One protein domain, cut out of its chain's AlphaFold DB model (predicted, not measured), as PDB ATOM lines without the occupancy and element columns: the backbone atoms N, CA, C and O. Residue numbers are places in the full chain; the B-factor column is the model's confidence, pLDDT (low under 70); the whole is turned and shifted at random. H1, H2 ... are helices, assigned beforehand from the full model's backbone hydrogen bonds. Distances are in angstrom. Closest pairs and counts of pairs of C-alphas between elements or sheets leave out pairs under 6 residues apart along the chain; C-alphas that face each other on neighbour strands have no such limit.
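What this domain is: This is residues 24 to 172 of the 352 residues of the protein "Transcription elongation factor SPT6-like" of Vitis vinifera (UniProt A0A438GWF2). Two lobes of short helices, H1 to H5 in one and H7 to H9 in the other, meet where H4 crosses H8, and the longest helix, H6, runs along one side and touches both lobes. H10 and H11 make a small pair at the far end, beyond H9. The printed part has 149 residues with eleven named helices, H1 to H11 in chain order, and no named strand; the class is all helix. It is compact, with a radius of gyration of the C-alphas of 15.8 A and spans of 45 by 37 by 22 A.

How they stand to each other: H6, residues 87 to 105, touches H8, residues 116 to 124, with residues 95 to 103 alone, about perpendicular at 74 degrees; the closest C-alphas, of Val 99 and Phe 124, are 4.6 A apart. H4, residues 59 to 65, touches H8 about perpendicular at 86 degrees, closest at the C-alphas of Thr 65 and Ala 120, 5.1 A. H3, residues 44 to 57, touches H4 with residues 51 to 55 alone, closest at the C-alphas of Phe 55 and Met 62, 5.6 A. H1, residues 24 to 31, touches H3 at a steep tilt of 44 degrees, opposite ways; the C-alphas of Pro 26 and Arg 48 are closest, 5.0 A. H2, residues 33 to 38, is near H3. H5, residues 72 to 75, only just touches H6, with 3 pairs of C-alphas within 8 A, closest at Leu 74 and Tyr 91, 6.8 A. H8 and H9, residues 130 to 143, form a hairpin at 41 degrees, closest at the C-alphas of Gln 123 and Pro 130, 4.8 A. H7, residues 109 to 114, touches H8 only at the corner, at Ala 112 and Leu 118, C-alphas 4.8 A apart. H10, residues 151 to 154, only just touches H11, residues 160 to 169, with 3 pairs of C-alphas within 8 A, closest at Ile 153 and Phe 163, 6.4 A. In H2, H3, H4, H6, H7 and H9 every O i to N i+4 pair is within hydrogen-bond range; H1 has 2 of 4, H11 4 of 6, and H8 0 of 5 beside 3 of 6 O i to N i+3 pairs.

Where its parts are: H6 is 26.3 A long, H9 20.2 A and H3 20.0 A. C-alpha 24 of H1 is at (16.592, 56.667, -10.104), and C-alpha 169 of H11 at (13.734, 48.808, -38.029).

The domain as a whole: The C-alphas farthest apart, of Leu 84 and Thr 147, are 47.7 A apart. The printed part has no cut, and the link from H5 to H6 is long. Residues 156 and 158 are under 70 in pLDDT.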
ATOM      1  N   SER A  24      17.049  57.994 -10.525       92.12
ATOM      2  CA  SER A  24      16.592  56.667 -10.104       92.12
ATOM      3  C   SER A  24      17.204  55.535 -10.944       92.12
ATOM      4  O   SER A  24      17.681  54.545 -10.386       92.12
ATOM      5  N   LEU A  25      17.274  55.710 -12.268       94.38
ATOM      6  CA  LEU A  25      17.874  54.759 -13.205       94.38
ATOM      7  C   LEU A  25      19.416  54.840 -13.235       94.38
ATOM      8  O   LEU A  25      20.060  53.795 -13.095       94.38
ATOM      9  N   PRO A  26      20.048  56.030 -13.340       95.50
ATOM     10  CA  PRO A  26      21.503  56.175 -13.217       95.50
ATOM     11  C   PRO A  26      22.105  55.535 -11.962       95.50
ATOM     12  O   PRO A  26      23.210  54.995 -12.012       95.50
ATOM     13  N   ARG A  27      21.377  55.544 -10.841       95.56
ATOM     14  CA  ARG A  27      21.809  54.906  -9.591       95.56
ATOM     15  C   ARG A  27      21.839  53.377  -9.671       95.56
ATOM     16  O   ARG A  27      22.672  52.753  -9.018       95.56
ATOM     17  N   ILE A  28      20.966  52.770 -10.474       95.81
ATOM     18  CA  ILE A  28      21.008  51.327 -10.758       95.81
ATOM     19  C   ILE A  28      22.217  51.024 -11.644       95.81
ATOM     20  O   ILE A  28      22.969  50.094 -11.363       95.81
ATOM     21  N   TYR A  29      22.457  51.853 -12.667       96.06
ATOM     22  CA  TYR A  29      23.621  51.706 -13.540       96.06
ATOM     23  C   TYR A  29      24.944  51.806 -12.771       96.06
ATOM     24  O   TYR A  29      25.828  50.991 -12.992       96.06
ATOM     25  N   GLU A  30      25.082  52.736 -11.827       96.19
ATOM     26  CA  GLU A  30      26.285  52.865 -10.990       96.19
ATOM     27  C   GLU A  30      26.750  51.541 -10.358       96.19
ATOM     28  O   GLU A  30      27.952  51.287 -10.297       96.19
ATOM     29  N   HIS A  31      25.805  50.699  -9.931       94.00
ATOM     30  CA  HIS A  31      26.073  49.437  -9.236       94.00
ATOM     31  C   HIS A  31      25.975  48.206 -10.148       94.00
ATOM     32  O   HIS A  31      26.159  47.083  -9.684       94.00
ATOM     33  N   SER A  32      25.662  48.390 -11.432       93.94
ATOM     34  CA  SER A  32      25.511  47.283 -12.371       93.94
ATOM     35  C   SER A  32      26.862  46.714 -12.800       93.94
ATOM     36  O   SER A  32      27.903  47.383 -12.772       93.94
ATOM     37  N   ARG A  33      26.857  45.462 -13.260       92.69
ATOM     38  CA  ARG A  33      28.065  44.853 -13.825       92.69
ATOM     39  C   ARG A  33      28.481  45.560 -15.118       92.69
ATOM     40  O   ARG A  33      29.655  45.871 -15.298       92.69
ATOM     41  N   ILE A  34      27.502  45.898 -15.958       92.56
ATOM     42  CA  ILE A  34      27.735  46.537 -17.257       92.56
ATOM     43  C   ILE A  34      28.412  47.910 -17.135       92.56
ATOM     44  O   ILE A  34      29.201  48.276 -18.002       92.56
ATOM     45  N   SER A  35      28.181  48.666 -16.055       94.62
ATOM     46  CA  SER A  35      28.892  49.935 -15.843       94.62
ATOM     47  C   SER A  35      30.362  49.740 -15.489       94.62
ATOM     48  O   SER A  35      31.193  50.581 -15.822       94.62
ATOM     49  N   SER A  36      30.701  48.634 -14.829       94.06
ATOM     50  CA  SER A  36      32.087  48.279 -14.524       94.06
ATOM     51  C   SER A  36      32.826  47.782 -15.762       94.06
ATOM     52  O   SER A  36      33.998  48.112 -15.922       94.06
ATOM     53  N   ASP A  37      32.122  47.091 -16.660       92.88
ATOM     54  CA  ASP A  37      32.660  46.659 -17.951       92.88
ATOM     55  C   ASP A  37      32.869  47.856 -18.903       92.88
ATOM     56  O   ASP A  37      33.899  47.950 -19.565       92.88
ATOM     57  N   GLN A  38      31.922  48.805 -18.954       92.50
ATOM     58  CA  GLN A  38      31.998  49.979 -19.839       92.50
ATOM     59  C   GLN A  38      32.910  51.102 -19.321       92.50
ATOM     60  O   GLN A  38      33.435  51.878 -20.118       92.50
ATOM     61  N   LEU A  39      33.053  51.245 -18.001       94.50
ATOM     62  CA  LEU A  39      33.822  52.315 -17.352       94.50
ATOM     63  C   LEU A  39      34.755  51.721 -16.280       94.50
ATOM     64  O   LEU A  39      34.552  51.949 -15.077       94.50
ATOM     65  N   PRO A  40      35.776  50.943 -16.690       95.75
ATOM     66  CA  PRO A  40      36.698  50.306 -15.760       95.75
ATOM     67  C   PRO A  40      37.507  51.356 -14.986       95.75
ATOM     68  O   PRO A  40      37.932  52.373 -15.533       95.75
ATOM     69  N   GLY A  41      37.703  51.120 -13.686       94.12
ATOM     70  CA  GLY A  41      38.485  52.000 -12.807       94.12
ATOM     71  C   GLY A  41      37.822  53.335 -12.436       94.12
ATOM     72  O   GLY A  41      38.424  54.121 -11.711       94.12
ATOM     73  N   GLN A  42      36.594  53.603 -12.894       96.81
ATOM     74  CA  GLN A  42      35.876  54.839 -12.575       96.81
ATOM     75  C   GLN A  42      35.095  54.742 -11.258       96.81
ATOM     76  O   GLN A  42      34.524  53.700 -10.927       96.81
ATOM     77  N   LEU A  43      35.021  55.863 -10.535       96.94
ATOM     78  CA  LEU A  43      34.234  55.993  -9.304       96.94
ATOM     79  C   LEU A  43      32.727  55.902  -9.591       96.94
ATOM     80  O   LEU A  43      32.259  56.313 -10.655       96.94
ATOM     81  N   GLY A  44      31.948  55.432  -8.611       95.75
ATOM     82  CA  GLY A  44      30.493  55.267  -8.750       95.75
ATOM     83  C   GLY A  44      29.765  56.552  -9.159       95.75
ATOM     84  O   GLY A  44      28.962  56.548 -10.093       95.75
ATOM     85  N   ILE A  45      30.148  57.690  -8.571       96.19
ATOM     86  CA  ILE A  45      29.574  58.997  -8.917       96.19
ATOM     87  C   ILE A  45      29.822  59.391 -10.381       96.19
ATOM     88  O   ILE A  45      28.941  59.953 -11.027       96.19
ATOM     89  N   VAL A  46      30.987  59.036 -10.939       97.06
ATOM     90  CA  VAL A  46      31.323  59.301 -12.347       97.06
ATOM     91  C   VAL A  46      30.457  58.432 -13.254       97.06
ATOM     92  O   VAL A  46      29.870  58.933 -14.210       97.06
ATOM     93  N   LYS A  47      30.298  57.145 -12.920       96.94
ATOM     94  CA  LYS A  47      29.408  56.231 -13.654       96.94
ATOM     95  C   LYS A  47      27.961  56.725 -13.642       96.94
ATOM     96  O   LYS A  47      27.303  56.704 -14.681       96.94
ATOM     97  N   ARG A  48      27.483  57.221 -12.494       96.81
ATOM     98  CA  ARG A  48      26.146  57.812 -12.360       96.81
ATOM     99  C   ARG A  48      25.990  59.061 -13.231       96.81
ATOM    100  O   ARG A  48      25.008  59.164 -13.959       96.81
ATOM    101  N   ALA A  49      26.961  59.974 -13.211       95.81
ATOM    102  CA  ALA A  49      26.933  61.186 -14.032       95.81
ATOM    103  C   ALA A  49      26.923  60.865 -15.539       95.81
ATOM    104  O   ALA A  49      26.138  61.442 -16.293       95.81
ATOM    105  N   VAL A  50      27.733  59.892 -15.977       96.25
ATOM    106  CA  VAL A  50      27.728  59.411 -17.369       96.25
ATOM    107  C   VAL A  50      26.366  58.822 -17.740       96.25
ATOM    108  O   VAL A  50      25.841  59.126 -18.810       96.25
ATOM    109  N   ALA A  51      25.768  58.014 -16.861       96.56
ATOM    110  CA  ALA A  51      24.445  57.446 -17.093       96.56
ATOM    111  C   ALA A  51      23.352  58.516 -17.189       96.56
ATOM    112  O   ALA A  51      22.499  58.416 -18.065       96.56
ATOM    113  N   LEU A  52      23.403  59.558 -16.354       95.75
ATOM    114  CA  LEU A  52      22.468  60.684 -16.408       95.75
ATOM    115  C   LEU A  52      22.565  61.429 -17.750       95.75
ATOM    116  O   LEU A  52      21.549  61.679 -18.399       95.75
ATOM    117  N   GLY A  53      23.788  61.709 -18.213       94.38
ATOM    118  CA  GLY A  53      24.023  62.345 -19.511       94.38
ATOM    119  C   GLY A  53      23.548  61.487 -20.687       94.38
ATOM    120  O   GLY A  53      22.843  61.973 -21.570       94.38
ATOM    121  N   ARG A  54      23.870  60.187 -20.680       95.25
ATOM    122  CA  ARG A  54      23.404  59.248 -21.714       95.25
ATOM    123  C   ARG A  54      21.890  59.075 -21.698       95.25
ATOM    124  O   ARG A  54      21.299  58.953 -22.763       95.25
ATOM    125  N   PHE A  55      21.256  59.091 -20.526       95.00
ATOM    126  CA  PHE A  55      19.803  58.966 -20.403       95.00
ATOM    127  C   PHE A  55      19.090  60.175 -21.014       95.00
ATOM    128  O   PHE A  55      18.102  60.007 -21.722       95.00
ATOM    129  N   LEU A  56      19.642  61.379 -20.826       91.88
ATOM    130  CA  LEU A  56      19.147  62.592 -21.475       91.88
ATOM    131  C   LEU A  56      19.308  62.546 -23.006       91.88
ATOM    132  O   LEU A  56      18.444  63.038 -23.728       91.88
ATOM    133  N   GLN A  57      20.399  61.957 -23.504       91.31
ATOM    134  CA  GLN A  57      20.659  61.827 -24.943       91.31
ATOM    135  C   GLN A  57      19.803  60.742 -25.608       91.31
ATOM    136  O   GLN A  57      19.243  60.955 -26.681       91.31
ATOM    137  N   ASN A  58      19.736  59.561 -24.996       92.88
ATOM    138  CA  ASN A  58      19.023  58.402 -25.512       92.88
ATOM    139  C   ASN A  58      18.514  57.526 -24.348       92.88
ATOM    140  O   ASN A  58      19.213  56.604 -23.907       92.88
ATOM    141  N   PRO A  59      17.284  57.776 -23.862       93.69
ATOM    142  CA  PRO A  59      16.725  57.020 -22.746       93.69
ATOM    143  C   PRO A  59      16.501  55.549 -23.111       93.69
ATOM    144  O   PRO A  59      16.732  54.678 -22.276       93.69
ATOM    145  N   LEU A  60      16.136  55.252 -24.365       95.12
ATOM    146  CA  LEU A  60      15.903  53.886 -24.845       95.12
ATOM    147  C   LEU A  60      17.159  53.014 -24.707       95.12
ATOM    148  O   LEU A  60      17.094  51.918 -24.156       95.12
ATOM    149  N   ALA A  61      18.310  53.507 -25.171       95.25
ATOM    150  CA  ALA A  61      19.580  52.789 -25.066       95.25
ATOM    151  C   ALA A  61      20.020  52.578 -23.613       95.25
ATOM    152  O   ALA A  61      20.505  51.501 -23.259       95.25
ATOM    153  N   MET A  62      19.796  53.572 -22.753       95.12
ATOM    154  CA  MET A  62      20.134  53.459 -21.336       95.12
ATOM    155  C   MET A  62      19.240  52.479 -20.580       95.12
ATOM    156  O   MET A  62      19.758  51.673 -19.810       95.12
ATOM    157  N   ILE A  63      17.929  52.493 -20.829       95.44
ATOM    158  CA  ILE A  63      17.001  51.509 -20.260       95.44
ATOM    159  C   ILE A  63      17.379  50.106 -20.750       95.44
ATOM    160  O   ILE A  63      17.560  49.205 -19.933       95.44
ATOM    161  N   ALA A  64      17.605  49.936 -22.057       96.31
ATOM    162  CA  ALA A  64      17.991  48.652 -22.647       96.31
ATOM    163  C   ALA A  64      19.291  48.081 -22.063       96.31
ATOM    164  O   ALA A  64      19.433  46.866 -21.943       96.31
ATOM    165  N   THR A  65      20.236  48.947 -21.687       95.25
ATOM    166  CA  THR A  65      21.515  48.545 -21.077       95.25
ATOM    167  C   THR A  65      21.308  47.822 -19.740       95.25
ATOM    168  O   THR A  65      22.085  46.935 -19.399       95.25
ATOM    169  N   LEU A  66      20.243  48.156 -19.002       95.44
ATOM    170  CA  LEU A  66      19.876  47.504 -17.738       95.44
ATOM    171  C   LEU A  66      18.996  46.259 -17.924       95.44
ATOM    172  O   LEU A  66      18.710  45.560 -16.954       95.44
ATOM    173  N   CYS A  67      18.580  45.956 -19.154       94.75
ATOM    174  CA  CYS A  67      17.889  44.714 -19.496       94.75
ATOM    175  C   CYS A  67      18.872  43.586 -19.863       94.75
ATOM    176  O   CYS A  67      18.517  42.663 -20.591       94.75
ATOM    177  N   GLY A  68      20.128  43.681 -19.419       88.06
ATOM    178  CA  GLY A  68      21.143  42.657 -19.641       88.06
ATOM    179  C   GLY A  68      20.842  41.342 -18.902       88.06
ATOM    180  O   GLY A  68      19.770  41.166 -18.323       88.06
ATOM    181  N   PRO A  69      21.803  40.402 -18.852       85.44
ATOM    182  CA  PRO A  69      21.601  39.101 -18.208       85.44
ATOM    183  C   PRO A  69      21.263  39.207 -16.713       85.44
ATOM    184  O   PRO A  69      20.588  38.331 -16.181       85.44
ATOM    185  N   GLY A  70      21.707  40.277 -16.041       85.94
ATOM    186  CA  GLY A  70      21.375  40.559 -14.643       85.94
ATOM    187  C   GLY A  70      19.971  41.130 -14.432       85.94
ATOM    188  O   GLY A  70      19.531  41.207 -13.288       85.94
ATOM    189  N   LYS A  71      19.272  41.518 -15.512       92.25
ATOM    190  CA  LYS A  71      17.948  42.159 -15.502       92.25
ATOM    191  C   LYS A  71      17.843  43.252 -14.432       92.25
ATOM    192  O   LYS A  71      16.831  43.367 -13.740       92.25
ATOM    193  N   GLU A  72      18.887  44.072 -14.291       94.25
ATOM    194  CA  GLU A  72      18.984  45.107 -13.259       94.25
ATOM    195  C   GLU A  72      17.812  46.102 -13.312       94.25
ATOM    196  O   GLU A  72      17.429  46.665 -12.284       94.25
ATOM    197  N   ILE A  73      17.180  46.247 -14.483       94.19
ATOM    198  CA  ILE A  73      15.949  47.017 -14.699       94.19
ATOM    199  C   ILE A  73      14.811  46.643 -13.735       94.19
ATOM    200  O   ILE A  73      14.001  47.494 -13.371       94.19
ATOM    201  N   LEU A  74      14.765  45.402 -13.238       92.06
ATOM    202  CA  LEU A  74      13.756  44.965 -12.270       92.06
ATOM    203  C   LEU A  74      13.884  45.673 -10.917       92.06
ATOM    204  O   LEU A  74      12.886  45.809 -10.206       92.06
ATOM    205  N   SER A  75      15.063  46.202 -10.593       91.00
ATOM    206  CA  SER A  75      15.285  47.014  -9.389       91.00
ATOM    207  C   SER A  75      14.725  48.434  -9.518       91.00
ATOM    208  O   SER A  75      14.682  49.176  -8.534       91.00
ATOM    209  N   TRP A  76      14.272  48.825 -10.713       90.69
ATOM    210  CA  TRP A  76      13.703  50.143 -10.951       90.69
ATOM    211  C   TRP A  76      12.294  50.256 -10.363       90.69
ATOM    212  O   TRP A  76      11.397  49.450 -10.646       90.69
ATOM    213  N   LYS A  77      12.105  51.252  -9.493       85.19
ATOM    214  CA  LYS A  77      10.856  51.501  -8.763       85.19
ATOM    215  C   LYS A  77      10.000  52.503  -9.535       85.19
ATOM    216  O   LYS A  77      10.101  53.700  -9.304       85.19
ATOM    217  N   LEU A  78       9.173  51.996 -10.448       76.62
ATOM    218  CA  LEU A  78       8.311  52.810 -11.318       76.62
ATOM    219  C   LEU A  78       6.977  53.224 -10.672       76.62
ATOM    220  O   LEU A  78       6.401  54.232 -11.064       76.62
ATOM    221  N   GLY A  79       6.475  52.471  -9.689       77.19
ATOM    222  CA  GLY A  79       5.172  52.746  -9.084       77.19
ATOM    223  C   GLY A  79       4.975  52.089  -7.722       77.19
ATOM    224  O   GLY A  79       5.684  51.151  -7.354       77.19
ATOM    225  N   SER A  80       3.986  52.585  -6.979       76.62
ATOM    226  CA  SER A  80       3.643  52.123  -5.626       76.62
ATOM    227  C   SER A  80       3.159  50.671  -5.586       76.62
ATOM    228  O   SER A  80       3.409  49.982  -4.605       76.62
ATOM    229  N   LEU A  81       2.526  50.193  -6.661       80.81
ATOM    230  CA  LEU A  81       1.955  48.844  -6.770       80.81
ATOM    231  C   LEU A  81       2.921  47.802  -7.352       80.81
ATOM    232  O   LEU A  81       2.531  46.663  -7.588       80.81
ATOM    233  N   GLY A  82       4.192  48.155  -7.570       75.38
ATOM    234  CA  GLY A  82       5.166  47.255  -8.199       75.38
ATOM    235  C   GLY A  82       5.454  45.964  -7.420       75.38
ATOM    236  O   GLY A  82       6.032  45.048  -7.991       75.38
ATOM    237  N   TYR A  83       5.056  45.878  -6.146       81.31
ATOM    238  CA  TYR A  83       5.178  44.671  -5.320       81.31
ATOM    239  C   TYR A  83       4.109  43.608  -5.620       81.31
ATOM    240  O   TYR A  83       4.232  42.488  -5.137       81.31
ATOM    241  N   LEU A  84       3.057  43.953  -6.373       87.62
ATOM    242  CA  LEU A  84       1.983  43.023  -6.738       87.62
ATOM    243  C   LEU A  84       2.355  42.098  -7.902       87.62
ATOM    244  O   LEU A  84       1.656  41.121  -8.138       87.62
ATOM    245  N   LEU A  85       3.422  42.420  -8.630       89.25
ATOM    246  CA  LEU A  85       3.867  41.680  -9.803       89.25
ATOM    247  C   LEU A  85       5.027  40.771  -9.433       89.25
ATOM    248  O   LEU A  85       5.948  41.178  -8.715       89.25
ATOM    249  N   THR A  86       5.025  39.564  -9.980       92.50
ATOM    250  CA  THR A  86       6.205  38.706  -9.928       92.50
ATOM    251  C   THR A  86       7.342  39.313 -10.770       92.50
ATOM    252  O   THR A  86       7.098  40.097 -11.695       92.50
ATOM    253  N   PRO A  87       8.615  38.984 -10.475       91.50
ATOM    254  CA  PRO A  87       9.747  39.456 -11.273       91.50
ATOM    255  C   PRO A  87       9.640  39.094 -12.761       91.50
ATOM    256  O   PRO A  87      10.073  39.880 -13.604       91.50
ATOM    257  N   ASP A  88       9.044  37.941 -13.070       92.69
ATOM    258  CA  ASP A  88       8.868  37.459 -14.440       92.69
ATOM    259  C   ASP A  88       7.796  38.260 -15.184       92.69
ATOM    260  O   ASP A  88       8.091  38.792 -16.252       92.69
ATOM    261  N   GLU A  89       6.615  38.472 -14.586       92.44
ATOM    262  CA  GLU A  89       5.565  39.334 -15.161       92.44
ATOM    263  C   GLU A  89       6.067  40.768 -15.370       92.44
ATOM    264  O   GLU A  89       5.818  41.399 -16.399       92.44
ATOM    265  N   LYS A  90       6.825  41.298 -14.399       91.75
ATOM    266  CA  LYS A  90       7.425  42.629 -14.512       91.75
ATOM    267  C   LYS A  90       8.404  42.694 -15.682       91.75
ATOM    268  O   LYS A  90       8.411  43.690 -16.404       91.75
ATOM    269  N   TYR A  91       9.237  41.670 -15.857       93.56
ATOM    270  CA  TYR A  91      10.183  41.629 -16.967       93.56
ATOM    271  C   TYR A  91       9.473  41.491 -18.312       93.56
ATOM    272  O   TYR A  91       9.840  42.196 -19.243       93.56
ATOM    273  N   GLU A  92       8.450  40.642 -18.405       94.00
ATOM    274  CA  GLU A  92       7.673  40.443 -19.629       94.00
ATOM    275  C   GLU A  92       7.040  41.756 -20.104       94.00
ATOM    276  O   GLU A  92       7.172  42.121 -21.272       94.00
ATOM    277  N   MET A  93       6.449  42.535 -19.192       92.44
ATOM    278  CA  MET A  93       5.924  43.861 -19.533       92.44
ATOM    279  C   MET A  93       7.015  44.825 -20.010       92.44
ATOM    280  O   MET A  93       6.806  45.579 -20.961       92.44
ATOM    281  N   VAL A  94       8.183  44.821 -19.355       93.69
ATOM    282  CA  VAL A  94       9.325  45.641 -19.788       93.69
ATOM    283  C   VAL A  94       9.781  45.212 -21.178       93.69
ATOM    284  O   VAL A  94       9.996  46.066 -22.029       93.69
ATOM    285  N   GLU A  95       9.902  43.914 -21.434       94.75
ATOM    286  CA  GLU A  95      10.316  43.371 -22.723       94.75
ATOM    287  C   GLU A  95       9.336  43.755 -23.836       94.75
ATOM    288  O   GLU A  95       9.774  44.292 -24.851       94.75
ATOM    289  N   GLN A  96       8.027  43.590 -23.621       95.44
ATOM    290  CA  GLN A  96       6.991  44.000 -24.577       95.44
ATOM    291  C   GLN A  96       7.094  45.493 -24.918       95.44
ATOM    292  O   GLN A  96       7.186  45.863 -26.089       95.44
ATOM    293  N   MET A  97       7.187  46.357 -23.902       95.00
ATOM    294  CA  MET A  97       7.328  47.804 -24.106       95.00
ATOM    295  C   MET A  97       8.638  48.164 -24.811       95.00
ATOM    296  O   MET A  97       8.669  49.043 -25.672       95.00
ATOM    297  N   MET A  98       9.733  47.486 -24.471       96.38
ATOM    298  CA  MET A  98      11.025  47.708 -25.112       96.38
ATOM    299  C   MET A  98      11.002  47.290 -26.579       96.38
ATOM    300  O   MET A  98      11.580  47.999 -27.403       96.38
ATOM    301  N   VAL A  99      10.317  46.198 -26.925       96.69
ATOM    302  CA  VAL A  99      10.098  45.784 -28.316       96.69
ATOM    303  C   VAL A  99       9.297  46.852 -29.056       96.69
ATOM    304  O   VAL A  99       9.757  47.344 -30.088       96.69
ATOM    305  N   ASP A 100       8.163  47.288 -28.516       95.69
ATOM    306  CA  ASP A 100       7.315  48.291 -29.168       95.69
ATOM    307  C   ASP A 100       8.063  49.604 -29.408       95.69
ATOM    308  O   ASP A 100       8.158  50.081 -30.543       95.69
ATOM    309  N   VAL A 101       8.677  50.164 -28.360       95.06
ATOM    310  CA  VAL A 101       9.407  51.434 -28.452       95.06
ATOM    311  C   VAL A 101      10.631  51.297 -29.359       95.06
ATOM    312  O   VAL A 101      10.884  52.183 -30.174       95.06
ATOM    313  N   THR A 102      11.379  50.192 -29.290       96.12
ATOM    314  CA  THR A 102      12.568  50.004 -30.137       96.12
ATOM    315  C   THR A 102      12.199  49.943 -31.611       96.12
ATOM    316  O   THR A 102      12.818  50.628 -32.425       96.12
ATOM    317  N   ASN A 103      11.163  49.186 -31.972       93.75
ATOM    318  CA  ASN A 103      10.704  49.102 -33.356       93.75
ATOM    319  C   ASN A 103      10.054  50.432 -33.804       93.75
ATOM    320  O   ASN A 103      10.254  50.889 -34.936       93.75
ATOM    321  N   GLN A 104       9.381  51.147 -32.893       90.00
ATOM    322  CA  GLN A 104       8.836  52.479 -33.156       90.00
ATOM    323  C   GLN A 104       9.900  53.576 -33.252       90.00
ATOM    324  O   GLN A 104       9.647  54.573 -33.917       90.00
ATOM    325  N   VAL A 105      11.097  53.441 -32.680       90.12
ATOM    326  CA  VAL A 105      12.191  54.428 -32.815       90.12
ATOM    327  C   VAL A 105      13.131  54.056 -33.966       90.12
ATOM    328  O   VAL A 105      13.444  54.910 -34.800       90.12
ATOM    329  N   GLY A 106      13.459  52.775 -34.099       91.69
ATOM    330  CA  GLY A 106      14.464  52.256 -35.023       91.69
ATOM    331  C   GLY A 106      15.891  52.497 -34.524       91.69
ATOM    332  O   GLY A 106      16.144  53.399 -33.726       91.69
ATOM    333  N   ILE A 107      16.836  51.692 -35.004       92.88
ATOM    334  CA  ILE A 107      18.240  51.735 -34.572       92.88
ATOM    335  C   ILE A 107      19.124  52.115 -35.751       92.88
ATOM    336  O   ILE A 107      19.030  51.501 -36.810       92.88
ATOM    337  N   ASP A 108      19.996  53.102 -35.561       91.69
ATOM    338  CA  ASP A 108      21.054  53.426 -36.517       91.69
ATOM    339  C   ASP A 108      22.262  52.513 -36.280       91.69
ATOM    340  O   ASP A 108      22.912  52.574 -35.235       91.69
ATOM    341  N   ILE A 109      22.537  51.649 -37.254       90.88
ATOM    342  CA  ILE A 109      23.576  50.624 -37.170       90.88
ATOM    343  C   ILE A 109      24.981  51.227 -37.131       90.88
ATOM    344  O   ILE A 109      25.825  50.750 -36.375       90.88
ATOM    345  N   ASN A 110      25.235  52.272 -37.918       88.88
ATOM    346  CA  ASN A 110      26.562  52.880 -37.992       88.88
ATOM    347  C   ASN A 110      26.840  53.719 -36.743       88.88
ATOM    348  O   ASN A 110      27.947  53.688 -36.208       88.88
ATOM    349  N   LEU A 111      25.817  54.406 -36.224       88.75
ATOM    350  CA  LEU A 111      25.930  55.105 -34.946       88.75
ATOM    351  C   LEU A 111      26.149  54.125 -33.783       88.75
ATOM    352  O   LEU A 111      26.959  54.399 -32.898       88.75
ATOM    353  N   ALA A 112      25.466  52.977 -33.796       90.62
ATOM    354  CA  ALA A 112      25.683  51.930 -32.805       90.62
ATOM    355  C   ALA A 112      27.097  51.337 -32.902       90.62
ATOM    356  O   ALA A 112      27.755  51.182 -31.880       90.62
ATOM    357  N   ALA A 113      27.609  51.102 -34.116       88.56
ATOM    358  CA  ALA A 113      28.979  50.633 -34.339       88.56
ATOM    359  C   ALA A 113      30.053  51.596 -33.805       88.56
ATOM    360  O   ALA A 113      31.116  51.144 -33.386       88.56
ATOM    361  N   ALA A 114      29.775  52.902 -33.773       87.50
ATOM    362  CA  ALA A 114      30.677  53.897 -33.193       87.50
ATOM    363  C   ALA A 114      30.629  53.955 -31.652       87.50
ATOM    364  O   ALA A 114      31.573  54.439 -31.023       87.50
ATOM    365  N   HIS A 115      29.538  53.498 -31.028       89.44
ATOM    366  CA  HIS A 115      29.313  53.622 -29.589       89.44
ATOM    367  C   HIS A 115      28.649  52.374 -28.996       89.44
ATOM    368  O   HIS A 115      27.434  52.206 -29.075       89.44
ATOM    369  N   ASP A 116      29.426  51.564 -28.273       88.50
ATOM    370  CA  ASP A 116      28.989  50.258 -27.759       88.50
ATOM    371  C   ASP A 116      27.675  50.270 -26.959       88.50
ATOM    372  O   ASP A 116      26.859  49.357 -27.070       88.50
ATOM    373  N   TRP A 117      27.433  51.312 -26.161       91.50
ATOM    374  CA  TRP A 117      26.229  51.417 -25.328       91.50
ATOM    375  C   TRP A 117      24.933  51.603 -26.140       91.50
ATOM    376  O   TRP A 117      23.847  51.342 -25.628       91.50
ATOM    377  N   LEU A 118      25.031  51.999 -27.414       93.88
ATOM    378  CA  LEU A 118      23.891  52.133 -28.323       93.88
ATOM    379  C   LEU A 118      23.468  50.802 -28.960       93.88
ATOM    380  O   LEU A 118      22.409  50.749 -29.583       93.88
ATOM    381  N   PHE A 119      24.232  49.719 -28.778       93.75
ATOM    382  CA  PHE A 119      23.816  48.383 -29.215       93.75
ATOM    383  C   PHE A 119      22.785  47.732 -28.293       93.75
ATOM    384  O   PHE A 119      22.106  46.801 -28.719       93.75
ATOM    385  N   ALA A 120      22.632  48.200 -27.051       95.00
ATOM    386  CA  ALA A 120      21.771  47.540 -26.071       95.00
ATOM    387  C   ALA A 120      20.304  47.351 -26.531       95.00
ATOM    388  O   ALA A 120      19.753  46.277 -26.277       95.00
ATOM    389  N   PRO A 121      19.665  48.301 -27.251       96.44
ATOM    390  CA  PRO A 121      18.317  48.111 -27.792       96.44
ATOM    391  C   PRO A 121      18.202  47.037 -28.875       96.44
ATOM    392  O   PRO A 121      17.103  46.568 -29.146       96.44
ATOM    393  N   LEU A 122      19.306  46.620 -29.504       95.38
ATOM    394  CA  LEU A 122      19.284  45.703 -30.649       95.38
ATOM    395  C   LEU A 122      18.620  44.359 -30.323       95.38
ATOM    396  O   LEU A 122      18.016  43.745 -31.198       95.38
ATOM    397  N   GLN A 123      18.686  43.922 -29.064       95.50
ATOM    398  CA  GLN A 123      18.015  42.703 -28.601       95.50
ATOM    399  C   GLN A 123      16.480  42.775 -28.650       95.50
ATOM    400  O   GLN A 123      15.853  41.724 -28.658       95.50
ATOM    401  N   PHE A 124      15.896  43.976 -28.721       97.19
ATOM    402  CA  PHE A 124      14.447  44.216 -28.750       97.19
ATOM    403  C   PHE A 124      13.906  44.519 -30.156       97.19
ATOM    404  O   PHE A 124      12.721  44.800 -30.339       97.19
ATOM    405  N   VAL A 125      14.757  44.478 -31.182       96.19
ATOM    406  CA  VAL A 125      14.295  44.591 -32.570       96.19
ATOM    407  C   VAL A 125      13.536  43.325 -32.950       96.19
ATOM    408  O   VAL A 125      13.970  42.214 -32.645       96.19
ATOM    409  N   SER A 126      12.423  43.480 -33.663       94.06
ATOM    410  CA  SER A 126      11.609  42.347 -34.107       94.06
ATOM    411  C   SER A 126      12.438  41.322 -34.888       94.06
ATOM    412  O   SER A 126      13.160  41.653 -35.826       94.06
ATOM    413  N   GLY A 127      12.343  40.051 -34.493       91.06
ATOM    414  CA  GLY A 127      13.121  38.950 -35.076       91.06
ATOM    415  C   GLY A 127      14.521  38.755 -34.475       91.06
ATOM    416  O   GLY A 127      15.136  37.701 -34.696       91.06
ATOM    417  N   LEU A 128      15.002  39.717 -33.681       92.69
ATOM    418  CA  LEU A 128      16.207  39.599 -32.868       92.69
ATOM    419  C   LEU A 128      15.864  39.199 -31.430       92.69
ATOM    420  O   LEU A 128      14.721  39.202 -30.997       92.69
ATOM    421  N   GLY A 129      16.901  38.766 -30.730       93.06
ATOM    422  CA  GLY A 129      16.900  38.464 -29.306       93.06
ATOM    423  C   GLY A 129      18.340  38.565 -28.801       93.06
ATOM    424  O   GLY A 129      19.243  38.759 -29.628       93.06
ATOM    425  N   PRO A 130      18.605  38.385 -27.497       93.19
ATOM    426  CA  PRO A 130      19.919  38.644 -26.902       93.19
ATOM    427  C   PRO A 130      21.070  37.938 -27.634       93.19
ATOM    428  O   PRO A 130      22.072  38.556 -27.999       93.19
ATOM    429  N   SER A 131      20.885  36.656 -27.965       91.25
ATOM    430  CA  SER A 131      21.884  35.872 -28.695       91.25
ATOM    431  C   SER A 131      22.131  36.403 -30.107       91.25
ATOM    432  O   SER A 131      23.283  36.575 -30.501       91.25
ATOM    433  N   LYS A 132      21.076  36.675 -30.887       92.06
ATOM    434  CA  LYS A 132      21.211  37.153 -32.278       92.06
ATOM    435  C   LYS A 132      21.778  38.570 -32.331       92.06
ATOM    436  O   LYS A 132      22.664  38.834 -33.138       92.06
ATOM    437  N   ALA A 133      21.332  39.445 -31.431       92.94
ATOM    438  CA  ALA A 133      21.845  40.801 -31.299       92.94
ATOM    439  C   ALA A 133      23.342  40.807 -30.965       92.94
ATOM    440  O   ALA A 133      24.103  41.513 -31.620       92.94
ATOM    441  N   GLY A 134      23.794  39.948 -30.043       91.75
ATOM    442  CA  GLY A 134      25.220  39.813 -29.732       91.75
ATOM    443  C   GLY A 134      26.066  39.302 -30.907       91.75
ATOM    444  O   GLY A 134      27.207  39.731 -31.079       91.75
ATOM    445  N   HIS A 135      25.528  38.412 -31.749       91.50
ATOM    446  CA  HIS A 135      26.212  37.983 -32.978       91.50
ATOM    447  C   HIS A 135      26.317  39.120 -33.997       91.50
ATOM    448  O   HIS A 135      27.400  39.348 -34.537       91.50
ATOM    449  N   LEU A 136      25.218  39.846 -34.215       91.69
ATOM    450  CA  LEU A 136      25.176  40.982 -35.128       91.69
ATOM    451  C   LEU A 136      26.120  42.101 -34.668       91.69
ATOM    452  O   LEU A 136      26.907  42.586 -35.471       91.69
ATOM    453  N   GLN A 137      26.133  42.443 -33.377       92.06
ATOM    454  CA  GLN A 137      27.062  43.426 -32.809       92.06
ATOM    455  C   GLN A 137      28.525  43.070 -33.115       92.06
ATOM    456  O   GLN A 137      29.263  43.894 -33.648       92.06
ATOM    457  N   ARG A 138      28.950  41.829 -32.835       91.00
ATOM    458  CA  ARG A 138      30.330  41.384 -33.112       91.00
ATOM    459  C   ARG A 138      30.685  41.455 -34.594       91.00
ATOM    460  O   ARG A 138      31.821  41.775 -34.939       91.00
ATOM    461  N   ALA A 139      29.737  41.123 -35.466       90.44
ATOM    462  CA  ALA A 139      29.947  41.198 -36.902       90.44
ATOM    463  C   ALA A 139      30.082  42.655 -37.375       90.44
ATOM    464  O   ALA A 139      31.010  42.961 -38.119       90.44
ATOM    465  N   LEU A 140      29.233  43.557 -36.879       89.50
ATOM    466  CA  LEU A 140      29.266  44.983 -37.210       89.50
ATOM    467  C   LEU A 140      30.552  45.667 -36.741       89.50
ATOM    468  O   LEU A 140      31.167  46.383 -37.525       89.50
ATOM    469  N   ILE A 141      31.011  45.384 -35.517       88.25
ATOM    470  CA  ILE A 141      32.283  45.910 -34.992       88.25
ATOM    471  C   ILE A 141      33.462  45.485 -35.882       88.25
ATOM    472  O   ILE A 141      34.367  46.276 -36.129       88.25
ATOM    473  N   ARG A 142      33.447  44.255 -36.413       87.31
ATOM    474  CA  ARG A 142      34.502  43.760 -37.314       87.31
ATOM    475  C   ARG A 142      34.516  44.483 -38.666       87.31
ATOM    476  O   ARG A 142      35.576  44.621 -39.265       87.31
ATOM    477  N   ILE A 143      33.351  44.889 -39.163       84.12
ATOM    478  CA  ILE A 143      33.190  45.535 -40.475       84.12
ATOM    479  C   ILE A 143      33.442  47.045 -40.383       84.12
ATOM    480  O   ILE A 143      33.921  47.655 -41.337       84.12
ATOM    481  N   GLY A 144      33.115  47.653 -39.243       80.06
ATOM    482  CA  GLY A 144      33.255  49.084 -38.989       80.06
ATOM    483  C   GLY A 144      32.059  49.895 -39.487       80.06
ATOM    484  O   GLY A 144      31.366  50.505 -38.680       80.06
ATOM    485  N   ALA A 145      31.789  49.894 -40.797       83.00
ATOM    486  CA  ALA A 145      30.693  50.675 -41.380       83.00
ATOM    487  C   ALA A 145      29.902  49.891 -42.432       83.00
ATOM    488  O   ALA A 145      30.457  49.332 -43.381       83.00
ATOM    489  N   VAL A 146      28.577  49.896 -42.291       85.06
ATOM    490  CA  VAL A 146      27.659  49.302 -43.261       85.06
ATOM    491  C   VAL A 146      27.208  50.376 -44.241       85.06
ATOM    492  O   VAL A 146      26.818  51.476 -43.856       85.06
ATOM    493  N   THR A 147      27.264  50.042 -45.528       84.06
ATOM    494  CA  THR A 147      26.852  50.935 -46.623       84.06
ATOM    495  C   THR A 147      25.373  50.763 -46.947       84.06
ATOM    496  O   THR A 147      24.634  51.733 -46.967       84.06
ATOM    497  N   CYS A 148      24.887  49.534 -47.107       85.69
ATOM    498  CA  CYS A 148      23.474  49.306 -47.400       85.69
ATOM    499  C   CYS A 148      22.868  48.194 -46.549       85.69
ATOM    500  O   CYS A 148      23.562  47.273 -46.103       85.69
ATOM    501  N   ARG A 149      21.545  48.236 -46.377       88.62
ATOM    502  CA  ARG A 149      20.795  47.222 -45.617       88.62
ATOM    503  C   ARG A 149      20.977  45.815 -46.167       88.62
ATOM    504  O   ARG A 149      21.010  44.866 -45.392       88.62
ATOM    505  N   LYS A 150      21.148  45.667 -47.485       84.06
ATOM    506  CA  LYS A 150      21.360  44.359 -48.133       84.06
ATOM    507  C   LYS A 150      22.595  43.639 -47.589       84.06
ATOM    508  O   LYS A 150      22.547  42.431 -47.401       84.06
ATOM    509  N   LYS A 151      23.657  44.375 -47.241       84.50
ATOM    510  CA  LYS A 151      24.873  43.794 -46.655       84.50
ATOM    511  C   LYS A 151      24.648  43.215 -45.257       84.50
ATOM    512  O   LYS A 151      25.391  42.339 -44.838       84.50
ATOM    513  N   LEU A 152      23.593  43.618 -44.543       85.38
ATOM    514  CA  LEU A 152      23.278  43.039 -43.232       85.38
ATOM    515  C   LEU A 152      22.903  41.547 -43.316       85.38
ATOM    516  O   LEU A 152      23.044  40.831 -42.323       85.38
ATOM    517  N   ILE A 153      22.476  41.067 -44.494       83.31
ATOM    518  CA  ILE A 153      22.269  39.638 -44.773       83.31
ATOM    519  C   ILE A 153      23.577  38.864 -44.587       83.31
ATOM    520  O   ILE A 153      23.628  37.889 -43.842       83.31
ATOM    521  N   GLU A 154      24.639  39.335 -45.237       77.88
ATOM    522  CA  GLU A 154      25.961  38.700 -45.257       77.88
ATOM    523  C   GLU A 154      26.682  38.822 -43.906       77.88
ATOM    524  O   GLU A 154      27.639  38.103 -43.622       77.88
ATOM    525  N   HIS A 155      26.227  39.746 -43.061       70.38
ATOM    526  CA  HIS A 155      26.974  40.238 -41.909       70.38
ATOM    527  C   HIS A 155      26.303  39.975 -40.558       70.38
ATOM    528  O   HIS A 155      26.609  40.650 -39.583       70.38
ATOM    529  N   GLY A 156      25.427  38.974 -40.458       67.75
ATOM    530  CA  GLY A 156      25.040  38.429 -39.150       67.75
ATOM    531  C   GLY A 156      23.553  38.425 -38.821       67.75
ATOM    532  O   GLY A 156      23.196  37.927 -37.755       67.75
ATOM    533  N   LEU A 157      22.672  38.879 -39.721       71.50
ATOM    534  CA  LEU A 157      21.230  38.622 -39.568       71.50
ATOM    535  C   LEU A 157      20.851  37.156 -39.846       71.50
ATOM    536  O   LEU A 157      19.738  36.738 -39.533       71.50
ATOM    537  N   GLY A 158      21.794  36.340 -40.324       68.69
ATOM    538  CA  GLY A 158      21.646  34.891 -40.415       68.69
ATOM    539  C   GLY A 158      20.633  34.490 -41.482       68.69
ATOM    540  O   GLY A 158      20.952  34.474 -42.667       68.69
ATOM    541  N   THR A 159      19.415  34.134 -41.070       81.00
ATOM    542  CA  THR A 159      18.371  33.633 -41.973       81.00
ATOM    543  C   THR A 159      17.597  34.760 -42.655       81.00
ATOM    544  O   THR A 159      17.377  35.832 -42.090       81.00
ATOM    545  N   MET A 160      17.070  34.484 -43.853       83.31
ATOM    546  CA  MET A 160      16.213  35.436 -44.579       83.31
ATOM    547  C   MET A 160      14.947  35.823 -43.807       83.31
ATOM    548  O   MET A 160      14.450  36.935 -43.967       83.31
ATOM    549  N   SER A 161      14.447  34.938 -42.940       86.44
ATOM    550  CA  SER A 161      13.320  35.239 -42.054       86.44
ATOM    551  C   SER A 161      13.660  36.336 -41.047       86.44
ATOM    552  O   SER A 161      12.914  37.302 -40.926       86.44
ATOM    553  N   VAL A 162      14.810  36.231 -40.375       89.62
ATOM    554  CA  VAL A 162      15.268  37.229 -39.400       89.62
ATOM    555  C   VAL A 162      15.589  38.546 -40.092       89.62
ATOM    556  O   VAL A 162      15.205  39.599 -39.591       89.62
ATOM    557  N   PHE A 163      16.221  38.490 -41.268       90.81
ATOM    558  CA  PHE A 163      16.451  39.678 -42.081       90.81
ATOM    559  C   PHE A 163      15.138  40.405 -42.390       90.81
ATOM    560  O   PHE A 163      15.024  41.587 -42.083       90.81
ATOM    561  N   ARG A 164      14.133  39.698 -42.924       90.69
ATOM    562  CA  ARG A 164      12.825  40.281 -43.259       90.69
ATOM    563  C   ARG A 164      12.127  40.880 -42.035       90.69
ATOM    564  O   ARG A 164      11.541  41.946 -42.140       90.69
ATOM    565  N   SER A 165      12.197  40.231 -40.874       91.69
ATOM    566  CA  SER A 165      11.570  40.766 -39.660       91.69
ATOM    567  C   SER A 165      12.284  41.999 -39.098       91.69
ATOM    568  O   SER A 165      11.618  42.890 -38.587       91.69
ATOM    569  N   ALA A 166      13.615  42.066 -39.186       92.94
ATOM    570  CA  ALA A 166      14.399  43.096 -38.504       92.94
ATOM    571  C   ALA A 166      14.713  44.320 -39.377       92.94
ATOM    572  O   ALA A 166      14.771  45.443 -38.876       92.94
ATOM    573  N   VAL A 167      14.938  44.133 -40.681       92.44
ATOM    574  CA  VAL A 167      15.571  45.148 -41.542       92.44
ATOM    575  C   VAL A 167      14.773  46.453 -41.662       92.44
ATOM    576  O   VAL A 167      15.364  47.514 -41.840       92.44
ATOM    577  N   GLY A 168      13.445  46.410 -41.507       90.94
ATOM    578  CA  GLY A 168      12.598  47.612 -41.510       90.94
ATOM    579  C   GLY A 168      12.870  48.570 -40.343       90.94
ATOM    580  O   GLY A 168      12.602  49.768 -40.447       90.94
ATOM    581  N   PHE A 169      13.447  48.060 -39.253       93.94
ATOM    582  CA  PHE A 169      13.734  48.808 -38.029       93.94
ATOM    583  C   PHE A 169      15.209  49.221 -37.910       93.94
ATOM    584  O   PHE A 169      15.555  50.027 -37.045       93.94
ATOM    585  N   LEU A 170      16.075  48.703 -38.788       92.44
ATOM    586  CA  LEU A 170      17.510  48.985 -38.806       92.44
ATOM    587  C   LEU A 170      17.830  50.042 -39.864       92.44
ATOM    588  O   LEU A 170      17.760  49.795 -41.066       92.44
ATOM    589  N   ARG A 171      18.204  51.237 -39.426       90.44
ATOM    590  CA  ARG A 171      18.586  52.352 -40.293       90.44
ATOM    591  C   ARG A 171      20.078  52.315 -40.571       90.44
ATOM    592  O   ARG A 171      20.883  52.061 -39.678       90.44
ATOM    593  N   VAL A 172      20.429  52.599 -41.818       88.44
ATOM    594  CA  VAL A 172      21.817  52.774 -42.238       88.44
ATOM    595  C   VAL A 172      21.940  54.211 -42.711       88.44
ATOM    596  O   VAL A 172      21.512  54.554 -43.811       88.44
TER     597      VAL A 172